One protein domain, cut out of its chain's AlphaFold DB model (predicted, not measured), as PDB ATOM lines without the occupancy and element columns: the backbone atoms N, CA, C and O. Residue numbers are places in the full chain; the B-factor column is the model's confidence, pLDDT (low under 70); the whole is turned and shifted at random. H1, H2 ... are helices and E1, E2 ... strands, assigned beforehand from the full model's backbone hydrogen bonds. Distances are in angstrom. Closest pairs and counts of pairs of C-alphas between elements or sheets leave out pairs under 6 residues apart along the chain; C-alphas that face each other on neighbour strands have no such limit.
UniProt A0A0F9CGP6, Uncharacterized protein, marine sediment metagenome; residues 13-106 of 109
ATOM      1  N   LYS A  13     -28.341  39.839  34.342       94.06
ATOM      2  CA  LYS A  13     -27.190  40.550  33.764       94.06
ATOM      3  C   LYS A  13     -25.923  39.694  33.616       94.06
ATOM      4  O   LYS A  13     -25.049  40.045  32.830       94.06
ATOM      5  N   ASP A  14     -25.818  38.603  34.375       95.81
ATOM      6  CA  ASP A  14     -24.644  37.728  34.414       95.81
ATOM      7  C   ASP A  14     -24.831  36.472  33.531       95.81
ATOM      8  O   ASP A  14     -23.913  35.657  33.369       95.81
ATOM      9  N   LEU A  15     -26.011  36.314  32.919       96.81
ATOM     10  CA  LEU A  15     -26.312  35.233  31.987       96.81
ATOM     11  C   LEU A  15     -25.812  35.548  30.573       96.81
ATOM     12  O   LEU A  15     -25.865  36.676  30.087       96.81
ATOM     13  N   LYS A  16     -25.340  34.513  29.876       97.81
ATOM     14  CA  LYS A  16     -24.816  34.595  28.510       97.81
ATOM     15  C   LYS A  16     -25.791  33.923  27.556       97.81
ATOM     16  O   LYS A  16     -26.144  32.763  27.746       97.81
ATOM     17  N   GLY A  17     -26.228  34.643  26.525       97.62
ATOM     18  CA  GLY A  17     -27.173  34.102  25.549       97.62
ATOM     19  C   GLY A  17     -26.639  32.853  24.848       97.62
ATOM     20  O   GLY A  17     -25.479  32.820  24.439       97.62
ATOM     21  N   GLY A  18     -27.485  31.829  24.722       96.12
ATOM     22  CA  GLY A  18     -27.138  30.561  24.075       96.12
ATOM     23  C   GLY A  18     -26.270  29.635  24.933       96.12
ATOM     24  O   GLY A  18     -25.775  28.627  24.435       96.12
ATOM     25  N   TYR A  19     -26.056  29.950  26.213       98.25
ATOM     26  CA  TYR A  19     -25.399  29.038  27.151       98.25
ATOM     27  C   TYR A  19     -26.427  28.176  27.877       98.25
ATOM     28  O   TYR A  19     -27.526  28.636  28.189       98.25
ATOM     29  N   LEU A  20     -26.029  26.937  28.152       98.12
ATOM     30  CA  LEU A  20     -26.748  25.992  28.988       98.12
ATOM     31  C   LEU A  20     -26.445  26.272  30.459       98.12
ATOM     32  O   LEU A  20     -25.286  26.422  30.859       98.12
ATOM     33  N   TYR A  21     -27.495  26.289  31.265       98.06
ATOM     34  CA  TYR A  21     -27.415  26.450  32.705       98.06
ATOM     35  C   TYR A  21     -28.126  25.301  33.396       98.06
ATOM     36  O   TYR A  21     -29.168  24.846  32.928       98.06
ATOM     37  N   ARG A  22     -27.597  24.893  34.550       96.94
ATOM     38  CA  ARG A  22     -28.388  24.173  35.539       96.94
ATOM     39  C   ARG A  22     -29.308  25.175  36.215       96.94
ATOM     40  O   ARG A  22     -28.856  26.225  36.687       96.94
ATOM     41  N   ILE A  23     -30.583  24.842  36.283       96.25
ATOM     42  CA  ILE A  23     -31.636  25.694  36.811       96.25
ATOM     43  C   ILE A  23     -32.387  24.971  37.926       96.25
ATOM     44  O   ILE A  23     -32.446  23.752  37.989       96.25
ATOM     45  N   SER A  24     -32.951  25.749  38.839       94.00
ATOM     46  CA  SER A  24     -33.993  25.302  39.749       94.00
ATOM     47  C   SER A  24     -35.319  25.779  39.171       94.00
ATOM     48  O   SER A  24     -35.673  26.949  39.334       94.00
ATOM     49  N   ALA A  25     -36.027  24.879  38.494       91.44
ATOM     50  CA  ALA A  25     -37.331  25.110  37.886       91.44
ATOM     51  C   ALA A  25     -38.275  23.938  38.191       91.44
ATOM     52  O   ALA A  25     -37.847  22.871  38.623       91.44
ATOM     53  N   ARG A  26     -39.586  24.132  37.993       88.00
ATOM     54  CA  ARG A  26     -40.568  23.065  38.259       88.00
ATOM     55  C   ARG A  26     -40.518  21.967  37.200       88.00
ATOM     56  O   ARG A  26     -40.801  20.815  37.513       88.00
ATOM     57  N   ASN A  27     -40.247  22.339  35.950       89.25
ATOM     58  CA  ASN A  27     -40.417  21.437  34.814       89.25
ATOM     59  C   ASN A  27     -39.098  20.884  34.251       89.25
ATOM     60  O   ASN A  27     -39.162  19.907  33.509       89.25
ATOM     61  N   ALA A  28     -37.935  21.438  34.604       93.88
ATOM     62  CA  ALA A  28     -36.628  21.053  34.059       93.88
ATOM     63  C   ALA A  28     -35.487  21.358  35.041       93.88
ATOM     64  O   ALA A  28     -35.623  22.243  35.889       93.88
ATOM     65  N   ASP A  29     -34.372  20.648  34.894       95.88
ATOM     66  CA  ASP A  29     -33.136  20.876  35.649       95.88
ATOM     67  C   ASP A  29     -32.101  21.657  34.832       95.88
ATOM     68  O   ASP A  29     -31.172  22.245  35.397       95.88
ATOM     69  N   TYR A  30     -32.280  21.722  33.509       97.31
ATOM     70  CA  TYR A  30     -31.409  22.456  32.600       97.31
ATOM     71  C   TYR A  30     -32.184  23.308  31.595       97.31
ATOM     72  O   TYR A  30     -33.280  22.966  31.150       97.31
ATOM     73  N   GLY A  31     -31.586  24.434  31.200       96.88
ATOM     74  CA  GLY A  31     -32.163  25.310  30.186       96.88
ATOM     75  C   GLY A  31     -31.141  26.199  29.493       96.88
ATOM     76  O   GLY A  31     -30.100  26.538  30.060       96.88
ATOM     77  N   ILE A  32     -31.447  26.595  28.258       97.31
ATOM     78  CA  ILE A  32     -30.616  27.522  27.479       97.31
ATOM     79  C   ILE A  32     -31.161  28.939  27.609       97.31
ATOM     80  O   ILE A  32     -32.335  29.178  27.339       97.31
ATOM     81  N   TRP A  33     -30.295  29.880  27.986       97.44
ATOM     82  CA  TRP A  33     -30.685  31.274  28.189       97.44
ATOM     83  C   TRP A  33     -30.950  32.023  26.876       97.44
ATOM     84  O   TRP A  33     -30.105  32.028  25.970       97.44
ATOM     85  N   ILE A  34     -32.080  32.735  26.813       95.44
ATOM     86  CA  ILE A  34     -32.483  33.600  25.703       95.44
ATOM     87  C   ILE A  34     -32.644  35.045  26.212       95.44
ATOM     88  O   ILE A  34     -33.700  35.400  26.737       95.44
ATOM     89  N   PRO A  35     -31.636  35.920  26.024       94.81
ATOM     90  CA  PRO A  35     -31.643  37.264  26.602       94.81
ATOM     91  C   PRO A  35     -32.810  38.133  26.135       94.81
ATOM     92  O   PRO A  35     -33.371  38.870  26.928       94.81
ATOM     93  N   SER A  36     -33.206  38.029  24.862       92.62
ATOM     94  CA  SER A  36     -34.266  38.868  24.281       92.62
ATOM     95  C   SER A  36     -35.663  38.585  24.834       92.62
ATOM     96  O   SER A  36     -36.587  39.327  24.521       92.62
ATOM     97  N   ARG A  37     -35.830  37.482  25.570       91.38
ATOM     98  CA  ARG A  37     -37.095  37.059  26.189       91.38
ATOM     99  C   ARG A  37     -36.987  36.885  27.705       91.38
ATOM    100  O   ARG A  37     -37.956  36.505  28.351       91.38
ATOM    101  N   GLU A  38     -35.798  37.127  28.258       94.81
ATOM    102  CA  GLU A  38     -35.489  36.952  29.678       94.81
ATOM    103  C   GLU A  38     -35.899  35.573  30.233       94.81
ATOM    104  O   GLU A  38     -36.374  35.423  31.364       94.81
ATOM    105  N   SER A  39     -35.689  34.539  29.420       94.19
ATOM    106  CA  SER A  39     -36.204  33.199  29.674       94.19
ATOM    107  C   SER A  39     -35.237  32.085  29.292       94.19
ATOM    108  O   SER A  39     -34.238  32.278  28.591       94.19
ATOM    109  N   PHE A  40     -35.547  30.886  29.774       95.50
ATOM    110  CA  PHE A  40     -34.868  29.649  29.437       95.50
ATOM    111  C   PHE A  40     -35.726  28.798  28.510       95.50
ATOM    112  O   PHE A  40     -36.892  28.538  28.805       95.50
ATOM    113  N   ALA A  41     -35.114  28.300  27.435       95.06
ATOM    114  CA  ALA A  41     -35.644  27.167  26.689       95.06
ATOM    115  C   ALA A  41     -35.342  25.884  27.462       95.06
ATOM    116  O   ALA A  41     -34.172  25.593  27.730       95.06
ATOM    117  N   ILE A  42     -36.383  25.129  27.795       94.88
ATOM    118  CA  ILE A  42     -36.300  23.882  28.553       94.88
ATOM    119  C   ILE A  42     -37.005  22.743  27.816       94.88
ATOM    120  O   ILE A  42     -37.893  22.974  26.998       94.88
ATOM    121  N   SER A  43     -36.628  21.509  28.140       93.75
ATOM    122  CA  SER A  43     -37.365  20.310  27.741       93.75
ATOM    123  C   SER A  43     -38.452  20.029  28.777       93.75
ATOM    124  O   SER A  43     -38.171  20.023  29.977       93.75
ATOM    125  N   ARG A  44     -39.702  19.835  28.348       91.88
ATOM    126  CA  ARG A  44     -40.826  19.590  29.256       91.88
ATOM    127  C   ARG A  44     -41.666  18.412  28.796       91.88
ATOM    128  O   ARG A  44     -42.246  18.429  27.716       91.88
ATOM    129  N   ILE A  45     -41.866  17.468  29.715       90.25
ATOM    130  CA  ILE A  45     -42.811  16.364  29.544       90.25
ATOM    131  C   ILE A  45     -44.175  16.754  30.126       90.25
ATOM    132  O   ILE A  45     -44.290  17.121  31.299       90.25
ATOM    133  N   LYS A  46     -45.233  16.659  29.318       88.25
ATOM    134  CA  LYS A  46     -46.626  16.835  29.754       88.25
ATOM    135  C   LYS A  46     -47.536  15.907  28.951       88.25
ATOM    136  O   LYS A  46     -47.475  15.892  27.728       88.25
ATOM    137  N   PHE A  47     -48.392  15.150  29.641       91.00
ATOM    138  CA  PHE A  47     -49.317  14.182  29.024       91.00
ATOM    139  C   PHE A  47     -48.631  13.185  28.069       91.00
ATOM    140  O   PHE A  47     -49.168  12.863  27.016       91.00
ATOM    141  N   GLY A  48     -47.424  12.726  28.418       87.44
ATOM    142  CA  GLY A  48     -46.641  11.795  27.596       87.44
ATOM    143  C   GLY A  48     -45.909  12.431  26.408       87.44
ATOM    144  O   GLY A  48     -45.113  11.750  25.773       87.44
ATOM    145  N   ASN A  49     -46.112  13.723  26.138       87.62
ATOM    146  CA  ASN A  49     -45.413  14.445  25.077       87.62
ATOM    147  C   ASN A  49     -44.238  15.237  25.646       87.62
ATOM    148  O   ASN A  49     -44.381  15.870  26.694       87.62
ATOM    149  N   ASN A  50     -43.111  15.231  24.935       90.00
ATOM    150  CA  ASN A  50     -41.948  16.054  25.243       90.00
ATOM    151  C   ASN A  50     -41.800  17.167  24.199       90.00
ATOM    152  O   ASN A  50     -41.850  16.887  23.004       90.00
ATOM    153  N   PHE A  51     -41.647  18.410  24.644       90.38
ATOM    154  CA  PHE A  51     -41.583  19.589  23.779       90.38
ATOM    155  C   PHE A  51     -40.749  20.697  24.420       90.38
ATOM    156  O   PHE A  51     -40.509  20.700  25.632       90.38
ATOM    157  N   ILE A  52     -40.328  21.664  23.602       92.19
ATOM    158  CA  ILE A  52     -39.630  22.850  24.091       92.19
ATOM    159  C   ILE A  52     -40.622  23.790  24.767       92.19
ATOM    160  O   ILE A  52     -41.645  24.171  24.199       92.19
ATOM    161  N   PHE A  53     -40.301  24.184  25.990       91.75
ATOM    162  CA  PHE A  53     -41.080  25.130  26.773       91.75
ATOM    163  C   PHE A  53     -40.205  26.301  27.214       91.75
ATOM    164  O   PHE A  53     -38.981  26.191  27.279       91.75
ATOM    165  N   GLU A  54     -40.841  27.432  27.499       91.62
ATOM    166  CA  GLU A  54     -40.175  28.648  27.944       91.62
ATOM    167  C   GLU A  54     -40.487  28.897  29.418       91.62
ATOM    168  O   GLU A  54     -41.650  28.875  29.821       91.62
ATOM    169  N   GLU A  55     -39.458  29.145  30.226       92.19
ATOM    170  CA  GLU A  55     -39.647  29.609  31.597       92.19
ATOM    171  C   GLU A  55     -38.816  30.862  31.900       92.19
ATOM    172  O   GLU A  55     -37.606  30.903  31.673       92.19
ATOM    173  N   HIS A  56     -39.474  31.886  32.442       93.75
ATOM    174  CA  HIS A  56     -38.861  33.181  32.725       93.75
ATOM    175  C   HIS A  56     -37.988  33.164  33.981       93.75
ATOM    176  O   HIS A  56     -38.273  32.477  34.972       93.75
ATOM    177  N   HIS A  57     -36.931  33.972  33.938       94.25
ATOM    178  CA  HIS A  57     -36.033  34.185  35.064       94.25
ATOM    179  C   HIS A  57     -36.739  34.886  36.225       94.25
ATOM    180  O   HIS A  57     -37.416  35.886  36.024       94.25
ATOM    181  N   TRP A  58     -36.488  34.447  37.458       91.75
ATOM    182  CA  TRP A  58     -37.078  35.006  38.687       91.75
ATOM    183  C   TRP A  58     -36.914  36.529  38.915       91.75
ATOM    184  O   TRP A  58     -37.512  37.062  39.841       91.75
ATOM    185  N   ASP A  59     -36.105  37.212  38.101       88.50
ATOM    186  CA  ASP A  59     -35.683  38.622  38.245       88.50
ATOM    187  C   ASP A  59     -36.264  39.510  37.119       88.50
ATOM    188  O   ASP A  59     -35.859  40.654  36.965       88.50
ATOM    189  N   CYS A  60     -37.163  38.966  36.290       84.44
ATOM    190  CA  CYS A  60     -37.712  39.609  35.088       84.44
ATOM    191  C   CYS A  60     -39.127  40.167  35.342       84.44
ATOM    192  O   CYS A  60     -39.356  41.367  35.201       84.44
ATOM    193  N   GLU A  61     -40.064  39.329  35.803       73.81
ATOM    194  CA  GLU A  61     -41.479  39.700  35.956       73.81
ATOM    195  C   GLU A  61     -42.171  38.993  37.138       73.81
ATOM    196  O   GLU A  61     -41.685  37.999  37.689       73.81
ATOM    197  N   ALA A  62     -43.359  39.487  37.509       62.81
ATOM    198  CA  ALA A  62     -44.252  38.776  38.420       62.81
ATOM    199  C   ALA A  62     -44.584  37.388  37.837       62.81
ATOM    200  O   ALA A  62     -44.892  37.269  36.658       62.81
ATOM    201  N   PHE A  63     -44.527  36.341  38.667       75.19
ATOM    202  CA  PHE A  63     -44.738  34.918  38.322       75.19
ATOM    203  C   PHE A  63     -43.564  34.173  37.666       75.19
ATOM    204  O   PHE A  63     -43.654  32.954  37.493       75.19
ATOM    205  N   ALA A  64     -42.441  34.833  37.381       82.94
ATOM    206  CA  ALA A  64     -41.231  34.139  36.961       82.94
ATOM    207  C   ALA A  64     -40.588  33.386  38.142       82.94
ATOM    208  O   ALA A  64     -40.506  33.898  39.260       82.94
ATOM    209  N   THR A  65     -40.154  32.140  37.927       88.25
ATOM    210  CA  THR A  65     -39.703  31.263  39.030       88.25
ATOM    211  C   THR A  65     -38.396  30.525  38.772       88.25
ATOM    212  O   THR A  65     -37.861  29.932  39.711       88.25
ATOM    213  N   VAL A  66     -37.839  30.586  37.557       94.38
ATOM    214  CA  VAL A  66     -36.595  29.877  37.235       94.38
ATOM    215  C   VAL A  66     -35.435  30.552  37.914       94.38
ATOM    216  O   VAL A  66     -35.219  31.744  37.715       94.38
ATOM    217  N   LYS A  67     -34.649  29.772  38.652       94.75
ATOM    218  CA  LYS A  67     -33.459  30.253  39.350       94.75
ATOM    219  C   LYS A  67     -32.209  29.564  38.813       94.75
ATOM    220  O   LYS A  67     -32.024  28.377  39.088       94.75
ATOM    221  N   PRO A  68     -31.340  30.258  38.061       96.06
ATOM    222  CA  PRO A  68     -30.129  29.645  37.535       96.06
ATOM    223  C   PRO A  68     -29.128  29.403  38.661       96.06
ATOM    224  O   PRO A  68     -28.897  30.270  39.506       96.06
ATOM    225  N   LEU A  69     -28.540  28.212  38.668       95.75
ATOM    226  CA  LEU A  69     -27.635  27.744  39.717       95.75
ATOM    227  C   LEU A  69     -26.182  27.729  39.253       95.75
ATOM    228  O   LEU A  69     -25.281  27.964  40.052       95.75
ATOM    229  N   GLU A  70     -25.955  27.371  37.989       96.06
ATOM    230  CA  GLU A  70     -24.620  27.103  37.464       96.06
ATOM    231  C   GLU A  70     -24.616  27.183  35.938       96.06
ATOM    232  O   GLU A  70     -25.537  26.700  35.283       96.06
ATOM    233  N   LYS A  71     -23.571  27.784  35.366       97.31
ATOM    234  CA  LYS A  71     -23.329  27.778  33.920       97.31
ATOM    235  C   LYS A  71     -22.584  26.499  33.550       97.31
ATOM    236  O   LYS A  71     -21.497  26.285  34.074       97.31
ATOM    237  N   ILE A  72     -23.131  25.719  32.626       97.81
ATOM    238  CA  ILE A  72     -22.581  24.416  32.234       97.81
ATOM    239  C   ILE A  72     -21.672  24.575  31.021       97.81
ATOM    240  O   ILE A  72     -20.451  24.532  31.141       97.81
ATOM    241  N   GLU A  73     -22.256  24.848  29.856       97.56
ATOM    242  CA  GLU A  73     -21.508  24.948  28.606       97.56
ATOM    243  C   GLU A  73     -22.149  25.921  27.617       97.56
ATOM    244  O   GLU A  73     -23.298  26.344  27.768       97.56
ATOM    245  N   LYS A  74     -21.380  26.314  26.597       97.62
ATOM    246  CA  LYS A  74     -21.937  27.009  25.439       97.62
ATOM    247  C   LYS A  74     -22.702  25.979  24.613       97.62
ATOM    248  O   LYS A  74     -22.100  25.003  24.177       97.62
ATOM    249  N   SER A  75     -23.990  26.210  24.376       95.25
ATOM    250  CA  SER A  75     -24.770  25.314  23.526       95.25
ATOM    251  C   SER A  75     -24.399  25.506  22.045       95.25
ATOM    252  O   SER A  75     -23.859  26.558  21.676       95.25
ATOM    253  N   PRO A  76     -24.707  24.536  21.166       94.25
ATOM    254  CA  PRO A  76     -24.555  24.718  19.723       94.25
ATOM    255  C   PRO A  76     -25.603  25.680  19.132       94.25
ATOM    256  O   PRO A  76     -25.552  25.967  17.938       94.25
ATOM    257  N   PHE A  77     -26.537  26.189  19.942       91.81
ATOM    258  CA  PHE A  77     -27.613  27.075  19.512       91.81
ATOM    259  C   PHE A  77     -27.299  28.529  19.861       91.81
ATOM    260  O   PHE A  77     -26.949  28.872  20.994       91.81
ATOM    261  N   HIS A  78     -27.484  29.420  18.892       90.25
ATOM    262  CA  HIS A  78     -27.493  30.852  19.157       90.25
ATOM    263  C   HIS A  78     -28.850  31.261  19.735       90.25
ATOM    264  O   HIS A  78     -29.896  30.826  19.259       90.25
ATOM    265  N   ALA A  79     -28.852  32.142  20.742       88.69
ATOM    266  CA  ALA A  79     -30.083  32.572  21.416       88.69
ATOM    267  C   ALA A  79     -31.148  33.150  20.462       88.69
ATOM    268  O   ALA A  79     -32.340  32.985  20.702       88.69
ATOM    269  N   THR A  80     -30.720  33.812  19.385       88.00
ATOM    270  CA  THR A  80     -31.586  34.412  18.353       88.00
ATOM    271  C   THR A  80     -32.317  33.383  17.493       88.00
ATOM    272  O   THR A  80     -33.389  33.673  16.941       88.00
ATOM    273  N   ASP A  81     -31.745  32.184  17.397       86.56
ATOM    274  CA  ASP A  81     -32.185  31.115  16.503       86.56
ATOM    275  C   ASP A  81     -33.155  30.167  17.210       86.56
ATOM    276  O   ASP A  81     -33.898  29.433  16.559       86.56
ATOM    277  N   ILE A  82     -33.191  30.212  18.546       86.88
ATOM    278  CA  ILE A  82     -34.136  29.448  19.353       86.88
ATOM    279  C   ILE A  82     -35.520  30.065  19.172       86.88
ATOM    280  O   ILE A  82     -35.827  31.127  19.716       86.88
ATOM    281  N   LYS A  83     -36.379  29.392  18.412       81.75
ATOM    282  CA  LYS A  83     -37.796  29.733  18.274       81.75
ATOM    283  C   LYS A  83     -38.600  28.784  19.156       81.75
ATOM    284  O   LYS A  83     -38.392  27.581  19.096       81.75
ATOM    285  N   ILE A  84     -39.477  29.333  19.993       76.12
ATOM    286  CA  ILE A  84     -40.419  28.550  20.803       76.12
ATOM    287  C   ILE A  84     -41.803  28.999  20.357       76.12
ATOM    288  O   ILE A  84     -42.154  30.167  20.523       76.12
ATOM    289  N   THR A  85     -42.559  28.114  19.717       65.69
ATOM    290  CA  THR A  85     -43.927  28.409  19.280       65.69
ATOM    291  C   THR A  85     -44.913  27.687  20.184       65.69
ATOM    292  O   THR A  85     -44.893  26.467  20.274       65.69
ATOM    293  N   HIS A  86     -45.813  28.432  20.831       59.47
ATOM    294  CA  HIS A  86     -46.858  27.875  21.704       59.47
ATOM    295  C   HIS A  86     -48.036  27.234  20.950       59.47
ATOM    296  O   HIS A  86     -48.988  26.768  21.572       59.47
ATOM    297  N   THR A  87     -48.012  27.227  19.618       50.69
ATOM    298  CA  THR A  87     -49.083  26.675  18.789       50.69
ATOM    299  C   THR A  87     -48.725  25.266  18.341       50.69
ATOM    300  O   THR A  87     -47.697  25.081  17.697       50.69
ATOM    301  N   GLU A  88     -49.609  24.305  18.619       45.19
ATOM    302  CA  GLU A  88     -49.524  22.851  18.351       45.19
ATOM    303  C   GLU A  88     -49.327  22.448  16.868       45.19
ATOM    304  O   GLU A  88     -49.535  21.298  16.489       45.19
ATOM    305  N   LYS A  89     -48.976  23.384  15.985       41.66
ATOM    306  CA  LYS A  89     -48.895  23.182  14.541       41.66
ATOM    307  C   LYS A  89     -47.743  23.963  13.925       41.66
ATOM    308  O   LYS A  89     -48.000  24.918  13.212       41.66
ATOM    309  N   PHE A  90     -46.508  23.518  14.120       43.69
ATOM    310  CA  PHE A  90     -45.477  23.651  13.088       43.69
ATOM    311  C   PHE A  90     -44.555  22.433  13.145       43.69
ATOM    312  O   PHE A  90     -43.599  22.373  13.905       43.69
ATOM    313  N   PHE A  91     -44.891  21.436  12.326       36.66
ATOM    314  CA  PHE A  91     -43.993  20.343  11.978       36.66
ATOM    315  C   PHE A  91     -42.705  20.919  11.367       36.66
ATOM    316  O   PHE A  91     -42.769  21.645  10.375       36.66
ATOM    317  N   GLY A  92     -41.548  20.531  11.906       45.19
ATOM    318  CA  GLY A  92     -40.324  20.444  11.111       45.19
ATOM    319  C   GLY A  92     -39.409  21.667  11.075       45.19
ATOM    320  O   GLY A  92     -38.862  21.973  10.017       45.19
ATOM    321  N   TYR A  93     -39.129  22.311  12.209       51.50
ATOM    322  CA  TYR A  93     -37.827  22.972  12.326       51.50
ATOM    323  C   TYR A  93     -36.806  21.934  12.775       51.50
ATOM    324  O   TYR A  93     -36.851  21.473  13.910       51.50
ATOM    325  N   LYS A  94     -35.843  21.617  11.903       60.16
ATOM    326  CA  LYS A  94     -34.662  20.805  12.248       60.16
ATOM    327  C   LYS A  94     -34.029  21.253  13.581       60.16
ATOM    328  O   LYS A  94     -33.608  20.436  14.386       60.16
ATOM    329  N   ASN A  95     -34.081  22.559  13.844       76.12
ATOM    330  CA  ASN A  95     -33.564  23.176  15.059       76.12
ATOM    331  C   ASN A  95     -34.331  22.805  16.343       76.12
ATOM    332  O   ASN A  95     -33.707  22.802  17.398       76.12
ATOM    333  N   GLU A  96     -35.638  22.513  16.302       83.38
ATOM    334  CA  GLU A  96     -36.408  22.168  17.512       83.38
ATOM    335  C   GLU A  96     -36.113  20.739  17.974       83.38
ATOM    336  O   GLU A  96     -35.827  20.527  19.149       83.38
ATOM    337  N   GLU A  97     -36.111  19.772  17.053       87.19
ATOM    338  CA  GLU A  97     -35.738  18.387  17.363       87.19
ATOM    339  C   GLU A  97     -34.295  18.301  17.871       87.19
ATOM    340  O   GLU A  97     -34.029  17.632  18.872       87.19
ATOM    341  N   ASP A  98     -33.367  19.020  17.228       90.81
ATOM    342  CA  ASP A  98     -31.973  19.092  17.662       90.81
ATOM    343  C   ASP A  98     -31.848  19.732  19.054       90.81
ATOM    344  O   ASP A  98     -31.089  19.240  19.896       90.81
ATOM    345  N   LEU A  99     -32.610  20.798  19.328       91.31
ATOM    346  CA  LEU A  99     -32.647  21.460  20.633       91.31
ATOM    347  C   LEU A  99     -33.211  20.540  21.718       91.31
ATOM    348  O   LEU A  99     -32.619  20.418  22.792       91.31
ATOM    349  N   LEU A 100     -34.320  19.858  21.431       92.44
ATOM    350  CA  LEU A 100     -34.955  18.930  22.358       92.44
ATOM    351  C   LEU A 100     -34.028  17.753  22.660       92.44
ATOM    352  O   LEU A 100     -33.805  17.413  23.821       92.44
ATOM    353  N   LYS A 101     -33.409  17.181  21.621       93.12
ATOM    354  CA  LYS A 101     -32.403  16.124  21.758       93.12
ATOM    355  C   LYS A 101     -31.202  16.589  22.571       93.12
ATOM    356  O   LYS A 101     -30.678  15.802  23.348       93.12
ATOM    357  N   TYR A 102     -30.743  17.826  22.388       94.69
ATOM    358  CA  TYR A 102     -29.639  18.382  23.166       94.69
ATOM    359  C   TYR A 102     -30.005  18.519  24.646       94.69
ATOM    360  O   TYR A 102     -29.263  18.014  25.482       94.69
ATOM    361  N   LEU A 103     -31.146  19.132  24.969       94.75
ATOM    362  CA  LEU A 103     -31.597  19.319  26.353       94.75
ATOM    363  C   LEU A 103     -31.838  17.981  27.065       94.75
ATOM    364  O   LEU A 103     -31.398  17.806  28.196       94.75
ATOM    365  N   ASN A 104     -32.430  16.999  26.377       94.56
ATOM    366  CA  ASN A 104     -32.669  15.663  26.933       94.56
ATOM    367  C   ASN A 104     -31.386  14.894  27.293       94.56
ATOM    368  O   ASN A 104     -31.468  13.933  28.044       94.56
ATOM    369  N   LYS A 105     -30.201  15.287  26.799       94.88
ATOM    370  CA  LYS A 105     -28.930  14.674  27.242       94.88
ATOM    371  C   LYS A 105     -28.581  15.008  28.692       94.88
ATOM    372  O   LYS A 105     -27.748  14.324  29.273       94.88
ATOM    373  N   PHE A 106     -29.145  16.092  29.221       93.19
ATOM    374  CA  PHE A 106     -28.856  16.599  30.561       93.19
ATOM    375  C   PHE A 106     -29.971  16.283  31.561       93.19
ATOM    376  O   PHE A 106     -29.759  16.376  32.765       93.19
TER     377      PHE A 106
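What this domain is: This is residues 13 to 106 of the 109 residues of an uncharacterized protein of marine sediment metagenome (UniProt A0A0F9CGP6). A strongly twisted five-strand antiparallel sheet, ordered E4 E3 E2 E1 E5, has one helix, H1, packed across E3 and E4; residues 87 to 92 of a long loop stick out. The 94 printed residues run E1 to E5, then H1, a mixed class with 46 residues, under half, in named elements. The whole is compact, with radius of gyration of the C-alphas 12.4 A and spans 34 by 27 by 23 A.

How they stand to each other: E1, residues 19 to 24, E2, 30 to 34, E3, 39 to 46, and E4, 49 to 56, form a meander, successive antiparallel hairpins; within hydrogen-bond range are N 21 and O 31, N 41 and O 32, N 53 and O 42, each 2.9 A. E5, residues 67 to 74, is E1's antiparallel neighbour, N 22 to O 70 2.8 A. H1, residues 94 to 104, makes two layers, a helix on one face of a sheet; its height over the sheet is 8.7 A. Its closest C-alphas to E3 are Leu 103 and Ser 43, 6.0 A. Every H1 O i to N i+4 pair is within hydrogen-bond range.

Where its parts are: E1 begins at C-alpha 19 (-25.399, 29.038, 27.151); H1, 15.7 A long, ends at C-alpha 104 (-32.669, 15.663, 26.933). E4 measures 21.3 A.

The domain as a whole: The printed part has no cut. The link E5 to H1 is long. Residues 62 and 85 to 94 are under pLDDT 70.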